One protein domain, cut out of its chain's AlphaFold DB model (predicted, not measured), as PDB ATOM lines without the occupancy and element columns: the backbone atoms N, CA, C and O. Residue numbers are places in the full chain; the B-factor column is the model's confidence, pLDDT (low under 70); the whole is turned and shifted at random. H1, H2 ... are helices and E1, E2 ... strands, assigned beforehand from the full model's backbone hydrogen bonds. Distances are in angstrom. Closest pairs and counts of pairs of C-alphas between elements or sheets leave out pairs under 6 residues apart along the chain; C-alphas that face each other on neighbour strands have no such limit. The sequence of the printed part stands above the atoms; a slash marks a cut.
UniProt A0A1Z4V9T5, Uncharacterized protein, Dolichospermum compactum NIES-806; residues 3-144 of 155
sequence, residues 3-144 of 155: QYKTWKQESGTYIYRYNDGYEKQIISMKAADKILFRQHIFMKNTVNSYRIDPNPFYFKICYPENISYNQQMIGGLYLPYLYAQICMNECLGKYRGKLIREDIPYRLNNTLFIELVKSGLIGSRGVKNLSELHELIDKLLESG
ATOM      1  N   GLN A   3      29.194 -48.566  38.091       87.69
ATOM      2  CA  GLN A   3      28.127 -47.691  38.581       87.69
ATOM      3  C   GLN A   3      26.985 -47.621  37.570       87.69
ATOM      4  O   GLN A   3      27.194 -47.307  36.399       87.69
ATOM      5  N   TYR A   4      25.768 -47.907  38.023       88.38
ATOM      6  CA  TYR A   4      24.590 -47.946  37.163       88.38
ATOM      7  C   TYR A   4      23.972 -46.557  37.036       88.38
ATOM      8  O   TYR A   4      23.812 -45.838  38.024       88.38
ATOM      9  N   LYS A   5      23.626 -46.189  35.806       90.25
ATOM     10  CA  LYS A   5      22.926 -44.960  35.424       90.25
ATOM     11  C   LYS A   5      21.826 -45.312  34.430       90.25
ATOM     12  O   LYS A   5      21.848 -46.394  33.848       90.25
ATOM     13  N   THR A   6      20.909 -44.385  34.196       90.88
ATOM     14  CA  THR A   6      19.786 -44.600  33.276       90.88
ATOM     15  C   THR A   6      19.716 -43.459  32.276       90.88
ATOM     16  O   THR A   6      19.835 -42.291  32.653       90.88
ATOM     17  N   TRP A   7      19.529 -43.794  31.002       91.19
ATOM     18  CA  TRP A   7      19.231 -42.813  29.969       91.19
ATOM     19  C   TRP A   7      17.846 -42.196  30.185       91.19
ATOM     20  O   TRP A   7      16.918 -42.859  30.643       91.19
ATOM     21  N   LYS A   8      17.684 -40.939  29.781       91.75
ATOM     22  CA  LYS A   8      16.378 -40.325  29.543       91.75
ATOM     23  C   LYS A   8      16.169 -40.193  28.046       91.75
ATOM     24  O   LYS A   8      17.077 -39.758  27.340       91.75
ATOM     25  N   GLN A   9      14.997 -40.581  27.566       90.81
ATOM     26  CA  GLN A   9      14.639 -40.373  26.170       90.81
ATOM     27  C   GLN A   9      14.146 -38.931  25.999       90.81
ATOM     28  O   GLN A   9      13.194 -38.520  26.659       90.81
ATOM     29  N   GLU A  10      14.807 -38.154  25.145       89.38
ATOM     30  CA  GLU A  10      14.475 -36.753  24.866       89.38
ATOM     31  C   GLU A  10      14.657 -36.495  23.365       89.38
ATOM     32  O   GLU A  10      15.695 -36.838  22.813       89.38
ATOM     33  N   SER A  11      13.665 -35.911  22.684       84.88
ATOM     34  CA  SER A  11      13.754 -35.530  21.257       84.88
ATOM     35  C   SER A  11      14.302 -36.622  20.317       84.88
ATOM     36  O   SER A  11      15.065 -36.332  19.400       84.88
ATOM     37  N   GLY A  12      13.940 -37.889  20.553       84.94
ATOM     38  CA  GLY A  12      14.378 -39.027  19.731       84.94
ATOM     39  C   GLY A  12      15.790 -39.555  20.024       84.94
ATOM     40  O   GLY A  12      16.210 -40.515  19.386       84.94
ATOM     41  N   THR A  13      16.500 -38.988  21.003       88.56
ATOM     42  CA  THR A  13      17.821 -39.440  21.474       88.56
ATOM     43  C   THR A  13      17.758 -39.917  22.932       88.56
ATOM     44  O   THR A  13      16.774 -39.702  23.646       88.56
ATOM     45  N   TYR A  14      18.816 -40.596  23.376       91.06
ATOM     46  CA  TYR A  14      19.053 -40.953  24.767       91.06
ATOM     47  C   TYR A  14      20.101 -40.033  25.386       91.06
ATOM     48  O   TYR A  14      21.248 -39.983  24.939       91.06
ATOM     49  N   ILE A  15      19.715 -39.349  26.462       91.19
ATOM     50  CA  ILE A  15      20.569 -38.393  27.154       91.19
ATOM     51  C   ILE A  15      20.669 -38.734  28.640       91.19
ATOM     52  O   ILE A  15      19.672 -38.979  29.315       91.19
ATOM     53  N   TYR A  16      21.887 -38.735  29.173       90.38
ATOM     54  CA  TYR A  16      22.144 -38.791  30.610       90.38
ATOM     55  C   TYR A  16      22.606 -37.412  31.087       90.38
ATOM     56  O   TYR A  16      23.383 -36.743  30.405       90.38
ATOM     57  N   ARG A  17      22.102 -36.965  32.243       87.94
ATOM     58  CA  ARG A  17      22.448 -35.675  32.856       87.94
ATOM     59  C   ARG A  17      23.206 -35.902  34.147       87.94
ATOM     60  O   ARG A  17      22.798 -36.719  34.971       87.94
ATOM     61  N   TYR A  18      24.274 -35.135  34.300       79.69
ATOM     62  CA  TYR A  18      25.014 -35.006  35.536       79.69
ATOM     63  C   TYR A  18      24.073 -34.678  36.708       79.69
ATOM     64  O   TYR A  18      23.136 -33.890  36.568       79.69
ATOM     65  N   ASN A  19      24.327 -35.304  37.853       78.06
ATOM     66  CA  ASN A  19      23.693 -35.005  39.131       78.06
ATOM     67  C   ASN A  19      24.714 -35.189  40.257       78.06
ATOM     68  O   ASN A  19      25.726 -35.853  40.051       78.06
ATOM     69  N   ASP A  20      24.413 -34.703  41.459       68.62
ATOM     70  CA  ASP A  20      25.316 -34.768  42.621       68.62
ATOM     71  C   ASP A  20      25.835 -36.186  42.926       68.62
ATOM     72  O   ASP A  20      26.942 -36.379  43.433       68.62
ATOM     73  N   GLY A  21      25.052 -37.214  42.580       75.94
ATOM     74  CA  GLY A  21      25.460 -38.612  42.706       75.94
ATOM     75  C   GLY A  21      26.600 -39.013  41.761       75.94
ATOM     76  O   GLY A  21      27.398 -39.878  42.107       75.94
ATOM     77  N   TYR A  22      26.710 -38.408  40.578       80.94
ATOM     78  CA  TYR A  22      27.817 -38.659  39.653       80.94
ATOM     79  C   TYR A  22      29.136 -38.050  40.138       80.94
ATOM     80  O   TYR A  22      30.158 -38.723  40.019       80.94
ATOM     81  N   GLU A  23      29.160 -36.837  40.711       81.12
ATOM     82  CA  GLU A  23      30.433 -36.213  41.122       81.12
ATOM     83  C   GLU A  23      31.034 -37.003  42.261       81.12
ATOM     84  O   GLU A  23      32.209 -37.350  42.198       81.12
ATOM     85  N   LYS A  24      30.214 -37.363  43.254       82.38
ATOM     86  CA  LYS A  24      30.650 -38.210  44.366       82.38
ATOM     87  C   LYS A  24      31.271 -39.508  43.852       82.38
ATOM     88  O   LYS A  24      32.375 -39.857  44.256       82.38
ATOM     89  N   GLN A  25      30.620 -40.177  42.901       84.69
ATOM     90  CA  GLN A  25      31.125 -41.425  42.325       84.69
ATOM     91  C   GLN A  25      32.422 -41.240  41.534       84.69
ATOM     92  O   GLN A  25      33.336 -42.046  41.678       84.69
ATOM     93  N   ILE A  26      32.533 -40.179  40.733       85.38
ATOM     94  CA  ILE A  26      33.764 -39.837  40.017       85.38
ATOM     95  C   ILE A  26      34.902 -39.532  40.988       85.38
ATOM     96  O   ILE A  26      36.022 -39.977  40.755       85.38
ATOM     97  N   ILE A  27      34.639 -38.774  42.053       85.69
ATOM     98  CA  ILE A  27      35.634 -38.442  43.078       85.69
ATOM     99  C   ILE A  27      36.132 -39.731  43.735       85.69
ATOM    100  O   ILE A  27      37.341 -39.946  43.795       85.69
ATOM    101  N   SER A  28      35.223 -40.623  44.136       84.44
ATOM    102  CA  SER A  28      35.578 -41.926  44.703       84.44
ATOM    103  C   SER A  28      36.364 -42.801  43.721       84.44
ATOM    104  O   SER A  28      37.391 -43.356  44.098       84.44
ATOM    105  N   MET A  29      35.937 -42.893  42.455       87.19
ATOM    106  CA  MET A  29      36.651 -43.645  41.412       87.19
ATOM    107  C   MET A  29      38.050 -43.087  41.159       87.19
ATOM    108  O   MET A  29      39.000 -43.855  41.105       87.19
ATOM    109  N   LYS A  30      38.198 -41.761  41.052       85.69
ATOM    110  CA  LYS A  30      39.500 -41.100  40.876       85.69
ATOM    111  C   LYS A  30      40.427 -41.318  42.062       85.69
ATOM    112  O   LYS A  30      41.625 -41.504  41.867       85.69
ATOM    113  N   ALA A  31      39.893 -41.251  43.280       84.88
ATOM    114  CA  ALA A  31      40.668 -41.513  44.483       84.88
ATOM    115  C   ALA A  31      41.166 -42.964  44.490       84.88
ATOM    116  O   ALA A  31      42.365 -43.186  44.636       84.88
ATOM    117  N   ALA A  32      40.274 -43.928  44.241       83.94
ATOM    118  CA  ALA A  32      40.624 -45.342  44.164       83.94
ATOM    119  C   ALA A  32      41.618 -45.641  43.027       83.94
ATOM    120  O   ALA A  32      42.588 -46.353  43.248       83.94
ATOM    121  N   ASP A  33      41.433 -45.056  41.841       84.62
ATOM    122  CA  ASP A  33      42.357 -45.186  40.706       84.62
ATOM    123  C   ASP A  33      43.772 -44.699  41.056       84.62
ATOM    124  O   ASP A  33      44.763 -45.416  40.887       84.62
ATOM    125  N   LYS A  34      43.863 -43.499  41.642       83.12
ATOM    126  CA  LYS A  34      45.136 -42.907  42.063       83.12
ATOM    127  C   LYS A  34      45.877 -43.793  43.066       83.12
ATOM    128  O   LYS A  34      47.097 -43.918  42.961       83.12
ATOM    129  N   ILE A  35      45.144 -44.355  44.023       82.62
ATOM    130  CA  ILE A  35      45.663 -45.199  45.102       82.62
ATOM    131  C   ILE A  35      46.118 -46.558  44.538       82.62
ATOM    132  O   ILE A  35      47.287 -46.921  44.650       82.62
ATOM    133  N   LEU A  36      45.229 -47.259  43.831       79.00
ATOM    134  CA  LEU A  36      45.415 -48.665  43.467       79.00
ATOM    135  C   LEU A  36      46.309 -48.886  42.238       79.00
ATOM    136  O   LEU A  36      47.055 -49.868  42.197       79.00
ATOM    137  N   PHE A  37      46.256 -47.989  41.248       77.31
ATOM    138  CA  PHE A  37      46.886 -48.204  39.936       77.31
ATOM    139  C   PHE A  37      48.037 -47.228  39.636       77.31
ATOM    140  O   PHE A  37      48.806 -47.457  38.703       77.31
ATOM    141  N   ARG A  38      48.243 -46.198  40.481       65.06
ATOM    142  CA  ARG A  38      49.203 -45.087  40.295       65.06
ATOM    143  C   ARG A  38      49.097 -44.471  38.896       65.06
ATOM    144  O   ARG A  38      49.936 -44.757  38.054       65.06
ATOM    145  N   GLN A  39      48.093 -43.608  38.714       60.03
ATOM    146  CA  GLN A  39      47.865 -42.730  37.554       60.03
ATOM    147  C   GLN A  39      48.323 -43.308  36.209       60.03
ATOM    148  O   GLN A  39      49.486 -43.182  35.819       60.03
ATOM    149  N   HIS A  40      47.366 -43.792  35.419       56.91
ATOM    150  CA  HIS A  40      47.566 -43.794  33.977       56.91
ATOM    151  C   HIS A  40      47.910 -42.367  33.537       56.91
ATOM    152  O   HIS A  40      47.215 -41.409  33.891       56.91
ATOM    153  N   ILE A  41      49.024 -42.218  32.812       53.00
ATOM    154  CA  ILE A  41      49.384 -40.952  32.177       53.00
ATOM    155  C   ILE A  41      48.181 -40.574  31.321       53.00
ATOM    156  O   ILE A  41      47.880 -41.251  30.338       53.00
ATOM    157  N   PHE A  42      47.475 -39.518  31.726       54.75
ATOM    158  CA  PHE A  42      46.451 -38.882  30.914       54.75
ATOM    159  C   PHE A  42      47.150 -38.337  29.671       54.75
ATOM    160  O   PHE A  42      47.542 -37.172  29.607       54.75
ATOM    161  N   MET A  43      47.327 -39.185  28.662       57.22
ATOM    162  CA  MET A  43      47.470 -38.678  27.314       57.22
ATOM    163  C   MET A  43      46.208 -37.866  27.041       57.22
ATOM    164  O   MET A  43      45.110 -38.239  27.463       57.22
ATOM    165  N   LYS A  44      46.388 -36.694  26.435       61.78
ATOM    166  CA  LYS A  44      45.315 -35.750  26.130       61.78
ATOM    167  C   LYS A  44      44.401 -36.393  25.082       61.78
ATOM    168  O   LYS A  44      44.561 -36.185  23.885       61.78
ATOM    169  N   ASN A  45      43.516 -37.263  25.549       70.56
ATOM    170  CA  ASN A  45      42.644 -38.066  24.717       70.56
ATOM    171  C   ASN A  45      41.410 -37.247  24.380       70.56
ATOM    172  O   ASN A  45      40.798 -36.646  25.263       70.56
ATOM    173  N   THR A  46      41.058 -37.262  23.101       82.88
ATOM    174  CA  THR A  46      39.764 -36.801  22.628       82.88
ATOM    175  C   THR A  46      38.790 -37.966  22.579       82.88
ATOM    176  O   THR A  46      39.192 -39.131  22.679       82.88
ATOM    177  N   VAL A  47      37.503 -37.684  22.391       84.69
ATOM    178  CA  VAL A  47      36.462 -38.704  22.217       84.69
ATOM    179  C   VAL A  47      36.845 -39.698  21.113       84.69
ATOM    180  O   VAL A  47      36.600 -40.896  21.261       84.69
ATOM    181  N   ASN A  48      37.503 -39.222  20.050       85.06
ATOM    182  CA  ASN A  48      37.894 -40.022  18.886       85.06
ATOM    183  C   ASN A  48      39.247 -40.737  19.043       85.06
ATOM    184  O   ASN A  48      39.444 -41.799  18.445       85.06
ATOM    185  N   SER A  49      40.180 -40.184  19.826       86.12
ATOM    186  CA  SER A  49      41.494 -40.801  20.055       86.12
ATOM    187  C   SER A  49      41.540 -41.718  21.275       86.12
ATOM    188  O   SER A  49      42.530 -42.426  21.454       86.12
ATOM    189  N   TYR A  50      40.473 -41.757  22.080       85.69
ATOM    190  CA  TYR A  50      40.391 -42.636  23.239       85.69
ATOM    191  C   TYR A  50      40.650 -44.105  22.864       85.69
ATOM    192  O   TYR A  50      40.244 -44.605  21.809       85.69
ATOM    193  N   ARG A  51      41.356 -44.802  23.750       84.56
ATOM    194  CA  ARG A  51      41.600 -46.242  23.700       84.56
ATOM    195  C   ARG A  51      41.156 -46.838  25.019       84.56
ATOM    196  O   ARG A  51      41.225 -46.163  26.044       84.56
ATOM    197  N   ILE A  52      40.685 -48.081  24.967       82.31
ATOM    198  CA  ILE A  52      40.228 -48.774  26.163       82.31
ATOM    199  C   ILE A  52      41.363 -48.833  27.186       82.31
ATOM    200  O   ILE A  52      42.501 -49.160  26.854       82.31
ATOM    201  N   ASP A  53      41.034 -48.459  28.413       79.44
ATOM    202  CA  ASP A  53      41.949 -48.461  29.541       79.44
ATOM    203  C   ASP A  53      41.650 -49.693  30.413       79.44
ATOM    204  O   ASP A  53      40.472 -50.029  30.587       79.44
ATOM    205  N   PRO A  54      42.670 -50.398  30.937       78.69
ATOM    206  CA  PRO A  54      42.459 -51.643  31.674       78.69
ATOM    207  C   PRO A  54      41.769 -51.443  33.030       78.69
ATOM    208  O   PRO A  54      41.391 -52.439  33.650       78.69
ATOM    209  N   ASN A  55      41.576 -50.198  33.488       82.06
ATOM    210  CA  ASN A  55      40.986 -49.903  34.787       82.06
ATOM    211  C   ASN A  55      39.631 -50.580  35.023       82.06
ATOM    212  O   ASN A  55      38.814 -50.686  34.106       82.06
ATOM    213  N   PRO A  56      39.306 -50.933  36.282       86.56
ATOM    214  CA  PRO A  56      38.072 -51.633  36.632       86.56
ATOM    215  C   PRO A  56      36.858 -50.705  36.805       86.56
ATOM    216  O   PRO A  56      35.827 -51.148  37.321       86.56
ATOM    217  N   PHE A  57      36.965 -49.415  36.477       89.31
ATOM    218  CA  PHE A  57      35.972 -48.392  36.822       89.31
ATOM    219  C   PHE A  57      35.122 -47.992  35.613       89.31
ATOM    220  O   PHE A  57      35.592 -47.317  34.695       89.31
ATOM    221  N   TYR A  58      33.843 -48.369  35.643       91.94
ATOM    222  CA  TYR A  58      32.914 -48.164  34.528       91.94
ATOM    223  C   TYR A  58      31.581 -47.580  34.991       91.94
ATOM    224  O   TYR A  58      31.122 -47.838  36.105       91.94
ATOM    225  N   PHE A  59      30.910 -46.872  34.088       91.69
ATOM    226  CA  PHE A  59      29.478 -46.617  34.169       91.69
ATOM    227  C   PHE A  59      28.732 -47.570  33.246       91.69
ATOM    228  O   PHE A  59      29.077 -47.657  32.072       91.69
ATOM    229  N   LYS A  60      27.682 -48.225  33.748       92.81
ATOM    230  CA  LYS A  60      26.680 -48.886  32.909       92.81
ATOM    231  C   LYS A  60      25.479 -47.963  32.769       92.81
ATOM    232  O   LYS A  60      24.740 -47.766  33.732       92.81
ATOM    233  N   ILE A  61      25.274 -47.400  31.584       92.00
ATOM    234  CA  ILE A  61      24.131 -46.533  31.297       92.00
ATOM    235  C   ILE A  61      23.048 -47.364  30.612       92.00
ATOM    236  O   ILE A  61      23.180 -47.766  29.453       92.00
ATOM    237  N   CYS A  62      22.008 -47.667  31.377       91.19
ATOM    238  CA  CYS A  62      20.912 -48.548  31.007       91.19
ATOM    239  C   CYS A  62      19.842 -47.792  30.224       91.19
ATOM    240  O   CYS A  62      19.564 -46.622  30.509       91.19
ATOM    241  N   TYR A  63      19.228 -48.453  29.245       89.06
ATOM    242  CA  TYR A  63      18.031 -47.915  28.607       89.06
ATOM    243  C   TYR A  63      16.868 -47.916  29.607       89.06
ATOM    244  O   TYR A  63      16.805 -48.800  30.464       89.06
ATOM    245  N   PRO A  64      15.956 -46.932  29.534       82.75
ATOM    246  CA  PRO A  64      14.681 -46.991  30.230       82.75
ATOM    247  C   PRO A  64      13.811 -48.060  29.550       82.75
ATOM    248  O   PRO A  64      12.902 -47.753  28.790       82.75
ATOM    249  N   GLU A  65      14.152 -49.330  29.739       70.56
ATOM    250  CA  GLU A  65      13.324 -50.455  29.314       70.56
ATOM    251  C   GLU A  65      12.207 -50.672  30.339       70.56
ATOM    252  O   GLU A  65      12.416 -50.546  31.550       70.56
ATOM    253  N   ASN A  66      11.018 -51.037  29.854       52.97
ATOM    254  CA  ASN A  66      10.006 -51.668  30.691       52.97
ATOM    255  C   ASN A  66      10.618 -52.969  31.204       52.97
ATOM    256  O   ASN A  66      10.887 -53.864  30.408       52.97
ATOM    257  N   ILE A  67      10.882 -53.044  32.508       52.34
ATOM    258  CA  ILE A  67      11.430 -54.229  33.167       52.34
ATOM    259  C   ILE A  67      10.471 -55.394  32.898       52.34
ATOM    260  O   ILE A  67       9.475 -55.565  33.599       52.34
ATOM    261  N   SER A  68      10.740 -56.205  31.876       53.56
ATOM    262  CA  SER A  68      10.235 -57.568  31.870       53.56
ATOM    263  C   SER A  68      11.009 -58.302  32.953       53.56
ATOM    264  O   SER A  68      12.232 -58.235  32.988       53.56
ATOM    265  N   TYR A  69      10.318 -59.003  33.849       55.25
ATOM    266  CA  TYR A  69      10.921 -59.831  34.901       55.25
ATOM    267  C   TYR A  69      11.633 -61.083  34.347       55.25
ATOM    268  O   TYR A  69      11.633 -62.143  34.967       55.25
ATOM    269  N   ASN A  70      12.228 -61.002  33.159       59.38
ATOM    270  CA  ASN A  70      13.157 -62.014  32.699       59.38
ATOM    271  C   ASN A  70      14.502 -61.765  33.397       59.38
ATOM    272  O   ASN A  70      14.930 -60.631  33.586       59.38
ATOM    273  N   GLN A  71      15.190 -62.828  33.810       60.88
ATOM    274  CA  GLN A  71      16.500 -62.765  34.482       60.88
ATOM    275  C   GLN A  71      17.633 -62.281  33.545       60.88
ATOM    276  O   GLN A  71      18.802 -62.610  33.731       60.88
ATOM    277  N   GLN A  72      17.293 -61.541  32.491       68.75
ATOM    278  CA  GLN A  72      18.222 -61.037  31.501       68.75
ATOM    279  C   GLN A  72      18.922 -59.784  32.025       68.75
ATOM    280  O   GLN A  72      18.378 -58.995  32.800       68.75
ATOM    281  N   MET A  73      20.167 -59.591  31.594       74.00
ATOM    282  CA  MET A  73      20.884 -58.364  31.908       74.00
ATOM    283  C   MET A  73      20.179 -57.172  31.275       74.00
ATOM    284  O   MET A  73      20.030 -57.130  30.057       74.00
ATOM    285  N   ILE A  74      19.878 -56.166  32.099       82.81
ATOM    286  CA  ILE A  74      19.319 -54.887  31.647       82.81
ATOM    287  C   ILE A  74      20.140 -54.352  30.466       82.81
ATOM    288  O   ILE A  74      21.383 -54.293  30.546       82.81
ATOM    289  N   GLY A  75      19.448 -53.985  29.387       87.19
ATOM    290  CA  GLY A  75      20.044 -53.416  28.187       87.19
ATOM    291  C   GLY A  75      20.741 -52.089  28.481       87.19
ATOM    292  O   GLY A  75      20.253 -51.247  29.238       87.19
ATOM    293  N   GLY A  76      21.924 -51.889  27.903       90.38
ATOM    294  CA  GLY A  76      22.692 -50.674  28.134       90.38
ATOM    295  C   GLY A  76      24.102 -50.724  27.573       90.38
ATOM    296  O   GLY A  76      24.483 -51.646  26.850       90.38
ATOM    297  N   LEU A  77      24.866 -49.699  27.930       92.25
ATOM    298  CA  LEU A  77      26.222 -49.468  27.450       92.25
ATOM    299  C   LEU A  77      27.166 -49.286  28.633       92.25
ATOM    300  O   LEU A  77      26.832 -48.562  29.570       92.25
ATOM    301  N   TYR A  78      28.349 -49.889  28.567       93.62
ATOM    302  CA  TYR A  78      29.436 -49.619  29.499       93.62
ATOM    303  C   TYR A  78      30.393 -48.595  28.907       93.62
ATOM    304  O   TYR A  78      30.812 -48.714  27.751       93.62
ATOM    305  N   LEU A  79      30.760 -47.618  29.731       92.50
ATOM    306  CA  LEU A  79      31.759 -46.601  29.432       92.50
ATOM    307  C   LEU A  79      32.805 -46.582  30.548       92.50
ATOM    308  O   LEU A  79      32.418 -46.492  31.718       92.50
ATOM    309  N   PRO A  80      34.108 -46.629  30.225       91.75
ATOM    310  CA  PRO A  80      35.150 -46.330  31.199       91.75
ATOM    311  C   PRO A  80      34.896 -44.964  31.836       91.75
ATOM    312  O   PRO A  80      34.518 -44.019  31.136       91.75
ATOM    313  N   TYR A  81      35.102 -44.830  33.147       88.94
ATOM    314  CA  TYR A  81      34.774 -43.574  33.834       88.94
ATOM    315  C   TYR A  81      35.550 -42.381  33.251       88.94
ATOM    316  O   TYR A  81      34.969 -41.318  33.051       88.94
ATOM    317  N   LEU A  82      36.825 -42.576  32.890       87.19
ATOM    318  CA  LEU A  82      37.652 -41.563  32.230       87.19
ATOM    319  C   LEU A  82      37.077 -41.138  30.884       87.19
ATOM    320  O   LEU A  82      37.014 -39.947  30.589       87.19
ATOM    321  N   TYR A  83      36.618 -42.101  30.088       88.75
ATOM    322  CA  TYR A  83      36.014 -41.811  28.796       88.75
ATOM    323  C   TYR A  83      34.702 -41.049  28.946       88.75
ATOM    324  O   TYR A  83      34.496 -40.053  28.265       88.75
ATOM    325  N   ALA A  84      33.859 -41.444  29.903       88.25
ATOM    326  CA  ALA A  84      32.643 -40.706  30.223       88.25
ATOM    327  C   ALA A  84      32.952 -39.245  30.603       88.25
ATOM    328  O   ALA A  84      32.243 -38.338  30.171       88.25
ATOM    329  N   GLN A  85      34.039 -38.997  31.344       86.31
ATOM    330  CA  GLN A  85      34.488 -37.634  31.639       86.31
ATOM    331  C   GLN A  85      34.970 -36.886  30.397       86.31
ATOM    332  O   GLN A  85      34.636 -35.714  30.253       86.31
ATOM    333  N   ILE A  86      35.728 -37.537  29.509       86.50
ATOM    334  CA  ILE A  86      36.169 -36.940  28.240       86.50
ATOM    335  C   ILE A  86      34.951 -36.572  27.395       86.50
ATOM    336  O   ILE A  86      34.831 -35.414  27.026       86.50
ATOM    337  N   CYS A  87      34.002 -37.485  27.177       86.38
ATOM    338  CA  CYS A  87      32.769 -37.199  26.439       86.38
ATOM    339  C   CYS A  87      32.015 -35.994  27.021       86.38
ATOM    340  O   CYS A  87      31.647 -35.082  26.290       86.38
ATOM    341  N   MET A  88      31.836 -35.937  28.345       82.88
ATOM    342  CA  MET A  88      31.153 -34.804  28.982       82.88
ATOM    343  C   MET A  88      31.929 -33.482  28.877       82.88
ATOM    344  O   MET A  88      31.310 -32.416  28.842       82.88
ATOM    345  N   ASN A  89      33.264 -33.541  28.871       79.44
ATOM    346  CA  ASN A  89      34.140 -32.374  28.806       79.44
ATOM    347  C   ASN A  89      34.412 -31.917  27.366       79.44
ATOM    348  O   ASN A  89      34.598 -30.736  27.140       79.44
ATOM    349  N   GLU A  90      34.441 -32.782  26.361       74.44
ATOM    350  CA  GLU A  90      34.585 -32.327  24.970       74.44
ATOM    351  C   GLU A  90      33.314 -31.651  24.462       74.44
ATOM    352  O   GLU A  90      33.376 -30.723  23.660       74.44
ATOM    353  N   CYS A  91      32.161 -32.002  25.033       63.16
ATOM    354  CA  CYS A  91      30.901 -31.291  24.839       63.16
ATOM    355  C   CYS A  91      30.830 -29.934  25.584       63.16
ATOM    356  O   CYS A  91      29.726 -29.466  25.892       63.16
ATOM    357  N   LEU A  92      31.970 -29.297  25.899       52.59
ATOM    358  CA  LEU A  92      32.062 -27.970  26.526       52.59
ATOM    359  C   LEU A  92      31.342 -26.915  25.657       52.59
ATOM    360  O   LEU A  92      31.895 -26.359  24.716       52.59
ATOM    361  N   GLY A  93      30.067 -26.668  25.974       59.03
ATOM    362  CA  GLY A  93      29.131 -25.838  25.210       59.03
ATOM    363  C   GLY A  93      27.673 -26.132  25.600       59.03
ATOM    364  O   GLY A  93      27.393 -26.428  26.764       59.03
ATOM    365  N   LYS A  94      26.743 -26.113  24.629       53.03
ATOM    366  CA  LYS A  94      25.279 -26.345  24.778       53.03
ATOM    367  C   LYS A  94      24.900 -27.605  25.590       53.03
ATOM    368  O   LYS A  94      23.769 -27.711  26.077       53.03
ATOM    369  N   TYR A  95      25.834 -28.544  25.763       59.09
ATOM    370  CA  TYR A  95      25.608 -29.845  26.388       59.09
ATOM    371  C   TYR A  95      26.531 -30.173  27.574       59.09
ATOM    372  O   TYR A  95      26.649 -31.340  27.942       59.09
ATOM    373  N   ARG A  96      27.138 -29.167  28.223       70.50
ATOM    374  CA  ARG A  96      27.961 -29.377  29.429       70.50
ATOM    375  C   ARG A  96      27.210 -30.213  30.480       70.50
ATOM    376  O   ARG A  96      26.047 -29.941  30.784       70.50
ATOM    377  N   GLY A  97      27.881 -31.229  31.026       77.31
ATOM    378  CA  GLY A  97      27.303 -32.129  32.033       77.31
ATOM    379  C   GLY A  97      26.278 -33.120  31.474       77.31
ATOM    380  O   GLY A  97      25.426 -33.609  32.219       77.31
ATOM    381  N   LYS A  98      26.312 -33.403  30.168       85.94
ATOM    382  CA  LYS A  98      25.421 -34.365  29.515       85.94
ATOM    383  C   LYS A  98      26.236 -35.394  28.742       85.94
ATOM    384  O   LYS A  98      27.286 -35.078  28.198       85.94
ATOM    385  N   LEU A  99      25.719 -36.613  28.679       88.81
ATOM    386  CA  LEU A  99      26.119 -37.611  27.694       88.81
ATOM    387  C   LEU A  99      24.965 -37.780  26.721       88.81
ATOM    388  O   LEU A  99      23.851 -38.051  27.165       88.81
ATOM    389  N   ILE A 100      25.229 -37.628  25.430       89.00
ATOM    390  CA  ILE A 100      24.281 -37.900  24.350       89.00
ATOM    391  C   ILE A 100      24.747 -39.193  23.695       89.00
ATOM    392  O   ILE A 100      25.908 -39.301  23.316       89.00
ATOM    393  N   ARG A 101      23.877 -40.201  23.610       88.94
ATOM    394  CA  ARG A 101      24.253 -41.553  23.166       88.94
ATOM    395  C   ARG A 101      24.944 -41.571  21.798       88.94
ATOM    396  O   ARG A 101      25.826 -42.403  21.579       88.94
ATOM    397  N   GLU A 102      24.494 -40.732  20.877       87.19
ATOM    398  CA  GLU A 102      24.969 -40.669  19.493       87.19
ATOM    399  C   GLU A 102      26.370 -40.051  19.389       87.19
ATOM    400  O   GLU A 102      27.127 -40.429  18.500       87.19
ATOM    401  N   ASP A 103      26.752 -39.214  20.354       85.69
ATOM    402  CA  ASP A 103      28.065 -38.560  20.418       85.69
ATOM    403  C   ASP A 103      29.149 -39.464  21.041       85.69
ATOM    404  O   ASP A 103      30.287 -39.044  21.246       85.69
ATOM    405  N   ILE A 104      28.803 -40.713  21.377       88.00
ATOM    406  CA  ILE A 104      29.690 -41.678  22.038       88.00
ATOM    407  C   ILE A 104      30.037 -42.795  21.044       88.00
ATOM    408  O   ILE A 104      29.319 -43.804  20.975       88.00
ATOM    409  N   PRO A 105      31.125 -42.644  20.265       85.81
ATOM    410  CA  PRO A 105      31.493 -43.605  19.231       85.81
ATOM    411  C   PRO A 105      31.949 -44.942  19.821       85.81
ATOM    412  O   PRO A 105      31.599 -45.999  19.295       85.81
ATOM    413  N   TYR A 106      32.688 -44.919  20.934       85.06
ATOM    414  CA  TYR A 106      33.237 -46.127  21.548       85.06
ATOM    415  C   TYR A 106      32.430 -46.534  22.775       85.06
ATOM    416  O   TYR A 106      32.435 -45.872  23.808       85.06
ATOM    417  N   ARG A 107      31.720 -47.654  22.675       86.00
ATOM    418  CA  ARG A 107      30.853 -48.156  23.742       86.00
ATOM    419  C   ARG A 107      30.888 -49.672  23.781       86.00
ATOM    420  O   ARG A 107      30.876 -50.314  22.735       86.00
ATOM    421  N   LEU A 108      30.895 -50.234  24.984       92.75
ATOM    422  CA  LEU A 108      30.848 -51.680  25.171       92.75
ATOM    423  C   LEU A 108      29.400 -52.080  25.454       92.75
ATOM    424  O   LEU A 108      28.748 -51.487  26.314       92.75
ATOM    425  N   ASN A 109      28.876 -53.071  24.742       92.31
ATOM    426  CA  ASN A 109      27.615 -53.703  25.131       92.31
ATOM    427  C   ASN A 109      27.862 -54.726  26.263       92.31
ATOM    428  O   ASN A 109      29.002 -54.948  26.672       92.31
ATOM    429  N   ASN A 110      26.792 -55.343  26.779       90.75
ATOM    430  CA  ASN A 110      26.887 -56.366  27.830       90.75
ATOM    431  C   ASN A 110      27.854 -57.502  27.449       90.75
ATOM    432  O   ASN A 110      28.712 -57.853  28.255       90.75
ATOM    433  N   THR A 111      27.734 -58.034  26.230       91.62
ATOM    434  CA  THR A 111      28.542 -59.159  25.742       91.62
ATOM    435  C   THR A 111      30.030 -58.829  25.736       91.62
ATOM    436  O   THR A 111      30.797 -59.487  26.433       91.62
ATOM    437  N   LEU A 112      30.430 -57.757  25.042       92.75
ATOM    438  CA  LEU A 112      31.834 -57.363  24.924       92.75
ATOM    439  C   LEU A 112      32.436 -56.999  26.285       92.75
ATOM    440  O   LEU A 112      33.565 -57.373  26.580       92.75
ATOM    441  N   PHE A 113      31.688 -56.297  27.143       92.19
ATOM    442  CA  PHE A 113      32.161 -55.989  28.493       92.19
ATOM    443  C   PHE A 113      32.456 -57.267  29.294       92.19
ATOM    444  O   PHE A 113      33.513 -57.376  29.906       92.19
ATOM    445  N   ILE A 114      31.545 -58.246  29.264       90.38
ATOM    446  CA  ILE A 114      31.732 -59.526  29.960       90.38
ATOM    447  C   ILE A 114      32.931 -60.286  29.405       90.38
ATOM    448  O   ILE A 114      33.707 -60.827  30.189       90.38
ATOM    449  N   GLU A 115      33.084 -60.339  28.085       91.38
ATOM    450  CA  GLU A 115      34.213 -61.015  27.444       91.38
ATOM    451  C   GLU A 115      35.544 -60.416  27.897       91.38
ATOM    452  O   GLU A 115      36.412 -61.160  28.343       91.38
ATOM    453  N   LEU A 116      35.664 -59.084  27.897       90.69
ATOM    454  CA  LEU A 116      36.873 -58.384  28.334       90.69
ATOM    455  C   LEU A 116      37.200 -58.622  29.815       90.69
ATOM    456  O   LEU A 116      38.375 -58.743  30.169       90.69
ATOM    457  N   VAL A 117      36.181 -58.681  30.684       87.69
ATOM    458  CA  VAL A 117      36.368 -59.016  32.107       87.69
ATOM    459  C   VAL A 117      36.821 -60.469  32.251       87.69
ATOM    460  O   VAL A 117      37.801 -60.738  32.940       87.69
ATOM    461  N   LYS A 118      36.140 -61.411  31.586       86.44
ATOM    462  CA  LYS A 118      36.452 -62.849  31.656       86.44
ATOM    463  C   LYS A 118      37.846 -63.170  31.134       86.44
ATOM    464  O   LYS A 118      38.516 -64.027  31.696       86.44
ATOM    465  N   SER A 119      38.279 -62.494  30.074       86.81
ATOM    466  CA  SER A 119      39.606 -62.676  29.489       86.81
ATOM    467  C   SER A 119      40.703 -61.889  30.218       86.81
ATOM    468  O   SER A 119      41.839 -61.866  29.752       86.81
ATOM    469  N   GLY A 120      40.376 -61.181  31.306       82.88
ATOM    470  CA  GLY A 120      41.337 -60.392  32.079       82.88
ATOM    471  C   GLY A 120      41.955 -59.213  31.316       82.88
ATOM    472  O   GLY A 120      43.039 -58.752  31.684       82.88
ATOM    473  N   LEU A 121      41.299 -58.732  30.250       85.94
ATOM    474  CA  LEU A 121      41.743 -57.563  29.476       85.94
ATOM    475  C   LEU A 121      41.357 -56.245  30.157       85.94
ATOM    476  O   LEU A 121      42.040 -55.239  29.974       85.94
ATOM    477  N   ILE A 122      40.289 -56.259  30.958       86.25
ATOM    478  CA  ILE A 122      39.896 -55.161  31.849       86.25
ATOM    479  C   ILE A 122      39.626 -55.719  33.248       86.25
ATOM    480  O   ILE A 122      39.128 -56.836  33.389       86.25
ATOM    481  N   GLY A 123      39.935 -54.955  34.294       83.81
ATOM    482  CA  GLY A 123      39.747 -55.407  35.670       83.81
ATOM    483  C   GLY A 123      40.769 -54.812  36.629       83.81
ATOM    484  O   GLY A 123      41.305 -53.737  36.401       83.81
ATOM    485  N   SER A 124      41.029 -55.500  37.735       75.25
ATOM    486  CA  SER A 124      41.988 -55.073  38.762       75.25
ATOM    487  C   SER A 124      43.409 -55.595  38.516       75.25
ATOM    488  O   SER A 124      44.213 -55.695  39.442       75.25
ATOM    489  N   ARG A 125      43.748 -55.946  37.270       73.38
ATOM    490  CA  ARG A 125      45.109 -56.368  36.929       73.38
ATOM    491  C   ARG A 125      46.061 -55.184  37.115       73.38
ATOM    492  O   ARG A 125      45.811 -54.100  36.602       73.38
ATOM    493  N   GLY A 126      47.158 -55.398  37.837       69.50
ATOM    494  CA  GLY A 126      48.137 -54.342  38.110       69.50
ATOM    495  C   GLY A 126      47.821 -53.467  39.327       69.50
ATOM    496  O   GLY A 126      48.497 -52.453  39.504       69.50
ATOM    497  N   VAL A 127      46.859 -53.859  40.178       75.44
ATOM    498  CA  VAL A 127      46.751 -53.309  41.541       75.44
ATOM    499  C   VAL A 127      48.095 -53.490  42.241       75.44
ATOM    500  O   VAL A 127      48.590 -54.607  42.378       75.44
ATOM    501  N   LYS A 128      48.699 -52.380  42.666       71.19
ATOM    502  CA  LYS A 128      50.032 -52.390  43.291       71.19
ATOM    503  C   LYS A 128      49.981 -52.598  44.798       71.19
ATOM    504  O   LYS A 128      50.991 -52.963  45.389       71.19
ATOM    505  N   ASN A 129      48.829 -52.334  45.405       76.00
ATOM    506  CA  ASN A 129      48.646 -52.390  46.842       76.00
ATOM    507  C   ASN A 129      47.400 -53.210  47.188       76.00
ATOM    508  O   ASN A 129      46.268 -52.735  47.093       76.00
ATOM    509  N   LEU A 130      47.623 -54.474  47.542       80.44
ATOM    510  CA  LEU A 130      46.544 -55.416  47.820       80.44
ATOM    511  C   LEU A 130      45.773 -55.045  49.097       80.44
ATOM    512  O   LEU A 130      44.560 -55.231  49.138       80.44
ATOM    513  N   SER A 131      46.437 -54.466  50.105       82.38
ATOM    514  CA  SER A 131      45.766 -54.065  51.349       82.38
ATOM    515  C   SER A 131      44.788 -52.910  51.130       82.38
ATOM    516  O   SER A 131      43.683 -52.948  51.654       82.38
ATOM    517  N   GLU A 132      45.136 -51.936  50.287       79.69
ATOM    518  CA  GLU A 132      44.226 -50.842  49.911       79.69
ATOM    519  C   GLU A 132      43.035 -51.340  49.077       79.69
ATOM    520  O   GLU A 132      41.934 -50.794  49.177       79.69
ATOM    521  N   LEU A 133      43.223 -52.389  48.264       81.38
ATOM    522  CA  LEU A 133      42.114 -53.027  47.554       81.38
ATOM    523  C   LEU A 133      41.162 -53.717  48.534       81.38
ATOM    524  O   LEU A 133      39.950 -53.564  48.392       81.38
ATOM    525  N   HIS A 134      41.696 -54.447  49.515       84.31
ATOM    526  CA  HIS A 134      40.888 -55.085  50.556       84.31
ATOM    527  C   HIS A 134      40.123 -54.041  51.372       84.31
ATOM    528  O   HIS A 134      38.912 -54.153  51.500       84.31
ATOM    529  N   GLU A 135      40.776 -52.955  51.792       84.44
ATOM    530  CA  GLU A 135      40.114 -51.871  52.527       84.44
ATOM    531  C   GLU A 135      38.987 -51.215  51.706       84.44
ATOM    532  O   GLU A 135      37.928 -50.872  52.235       84.44
ATOM    533  N   LEU A 136      39.181 -51.044  50.392       81.69
ATOM    534  CA  LEU A 136      38.125 -50.555  49.505       81.69
ATOM    535  C   LEU A 136      36.952 -51.542  49.420       81.69
ATOM    536  O   LEU A 136      35.799 -51.111  49.417       81.69
ATOM    537  N   ILE A 137      37.240 -52.842  49.322       82.94
ATOM    538  CA  ILE A 137      36.225 -53.902  49.305       82.94
ATOM    539  C   ILE A 137      35.433 -53.880  50.614       82.94
ATOM    540  O   ILE A 137      34.206 -53.813  50.563       82.94
ATOM    541  N   ASP A 138      36.111 -53.833  51.758       85.62
ATOM    542  CA  ASP A 138      35.485 -53.818  53.081       85.62
ATOM    543  C   ASP A 138      34.565 -52.602  53.242       85.62
ATOM    544  O   ASP A 138      33.379 -52.758  53.532       85.62
ATOM    545  N   LYS A 139      35.039 -51.394  52.904       82.88
ATOM    546  CA  LYS A 139      34.212 -50.172  52.932       82.88
ATOM    547  C   LYS A 139      32.977 -50.264  52.034       82.88
ATOM    548  O   LYS A 139      31.912 -49.728  52.356       82.88
ATOM    549  N   LEU A 140      33.104 -50.895  50.868       80.12
ATOM    550  CA  LEU A 140      31.979 -51.086  49.953       80.12
ATOM    551  C   LEU A 140      30.954 -52.076  50.533       80.12
ATOM    552  O   LEU A 140      29.756 -51.807  50.445       80.12
ATOM    553  N   LEU A 141      31.405 -53.161  51.166       81.62
ATOM    554  CA  LEU A 141      30.525 -54.114  51.850       81.62
ATOM    555  C   LEU A 141      29.814 -53.466  53.046       81.62
ATOM    556  O   LEU A 141      28.594 -53.578  53.159       81.62
ATOM    557  N   GLU A 142      30.541 -52.725  53.884       85.38
ATOM    558  CA  GLU A 142      29.999 -52.012  55.053       85.38
ATOM    559  C   GLU A 142      28.945 -50.965  54.672       85.38
ATOM    560  O   GLU A 142      27.958 -50.769  55.380       85.38
ATOM    561  N   SER A 143      29.114 -50.313  53.522       77.38
ATOM    562  CA  SER A 143      28.148 -49.342  52.991       77.38
ATOM    563  C   SER A 143      26.961 -49.983  52.256       77.38
ATOM    564  O   SER A 143      26.155 -49.270  51.654       77.38
ATOM    565  N   GLY A 144      26.835 -51.315  52.288       72.19
ATOM    566  CA  GLY A 144      25.725 -52.060  51.693       72.19
ATOM    567  C   GLY A 144      25.804 -52.213  50.171       72.19
ATOM    568  O   GLY A 144      24.813 -52.591  49.536       72.19
TER     569      GLY A 144
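What this domain is: This is residues 3 to 144 of the 155 residues of an uncharacterized protein of Dolichospermum compactum NIES-806 (UniProt A0A1Z4V9T5). A small three-stranded sheet, E1, E4 and E5, lies near the middle, with H1 and H2 packed on it; E1 runs on into a second small sheet, E2, E3 and E6, at one end, and H2 packs on both sheets. H4 packs on H1 near the other end, and its residues 137 to 142 stick out with the last two printed residues. The printed part has 142 residues, with four named helices and six named strands in the order E1 E2 E3 H1 E4 E5 H2 E6 H3 H4, class mixed. The sheet E1 E4 E5 is mixed and the sheet E2 E3 E6 antiparallel, each in that order. The whole is compact, with a radius of gyration of the C-alphas of 15.8 A and spans of 47 by 41 by 31 A.

Where its parts are: E1, residues 3 to 6, begins at C-alpha 3 (28.127, -47.691, 38.581). E2 is residues 8 to 10 and E3 residues 13 to 17. H1, residues 20 to 37, is 25.6 A long. E4 is residues 58 to 62, 12.5 A, and E5 residues 76 to 80, 13.5 A. H2, residues 81 to 90, begins at C-alpha 81 (34.774, -43.574, 33.834) and is 14.3 A long. E6 is residues 98 to 100 and H3 residues 110 to 118. H4, residues 130 to 142, is 18.4 A long and ends at C-alpha 142 (29.999, -52.012, 55.053).

How they stand to each other: E1 and E4 are parallel, with N 5 and O 60 at 2.8 A. E4 and E5 form an antiparallel hairpin, with N 59 and O 79 at 2.8 A. H1 and H2 are on one face of this sheet, two layers, helices over a sheet; H2 stands up from it over E5, at a height over the sheet of 8.5 A. H1 and H2 are close but not clearly touching, with C-alphas 26 and 81 closest at 7.3 A. H3 only grazes the sheet with residues 110 to 113. E1 runs on into E2 at 33 degrees. E2 and E3 form a hairpin, with N 8 and O 15 at 2.8 A. E3 and E6 are antiparallel, with N 16 and O 99 at 2.9 A. H2 is on this sheet too; its closest C-alphas to E6 are those of Met 88 and Lys 98, 5.8 A apart. Residues 32 to 36 of H1 touch residues 132 to 136 of H4, with C-alphas 36 and 133 closest at 6.8 A, at a shallow tilt of 26 degrees, opposite ways. In H1, H2, H3 and H4 every O i to N i+4 pair is within hydrogen-bond range.

The domain as a whole: The C-alphas farthest apart, of Ser 11 and Ser 131, are 47.7 A apart. The printed part has no cut. The links H1 to E4, E4 to E5 and H3 to H4 are long. The mean pLDDT of the printed part is 81.1; residues 20, 38 to 44, 66 to 72, 91 to 95 and 126 are under 70.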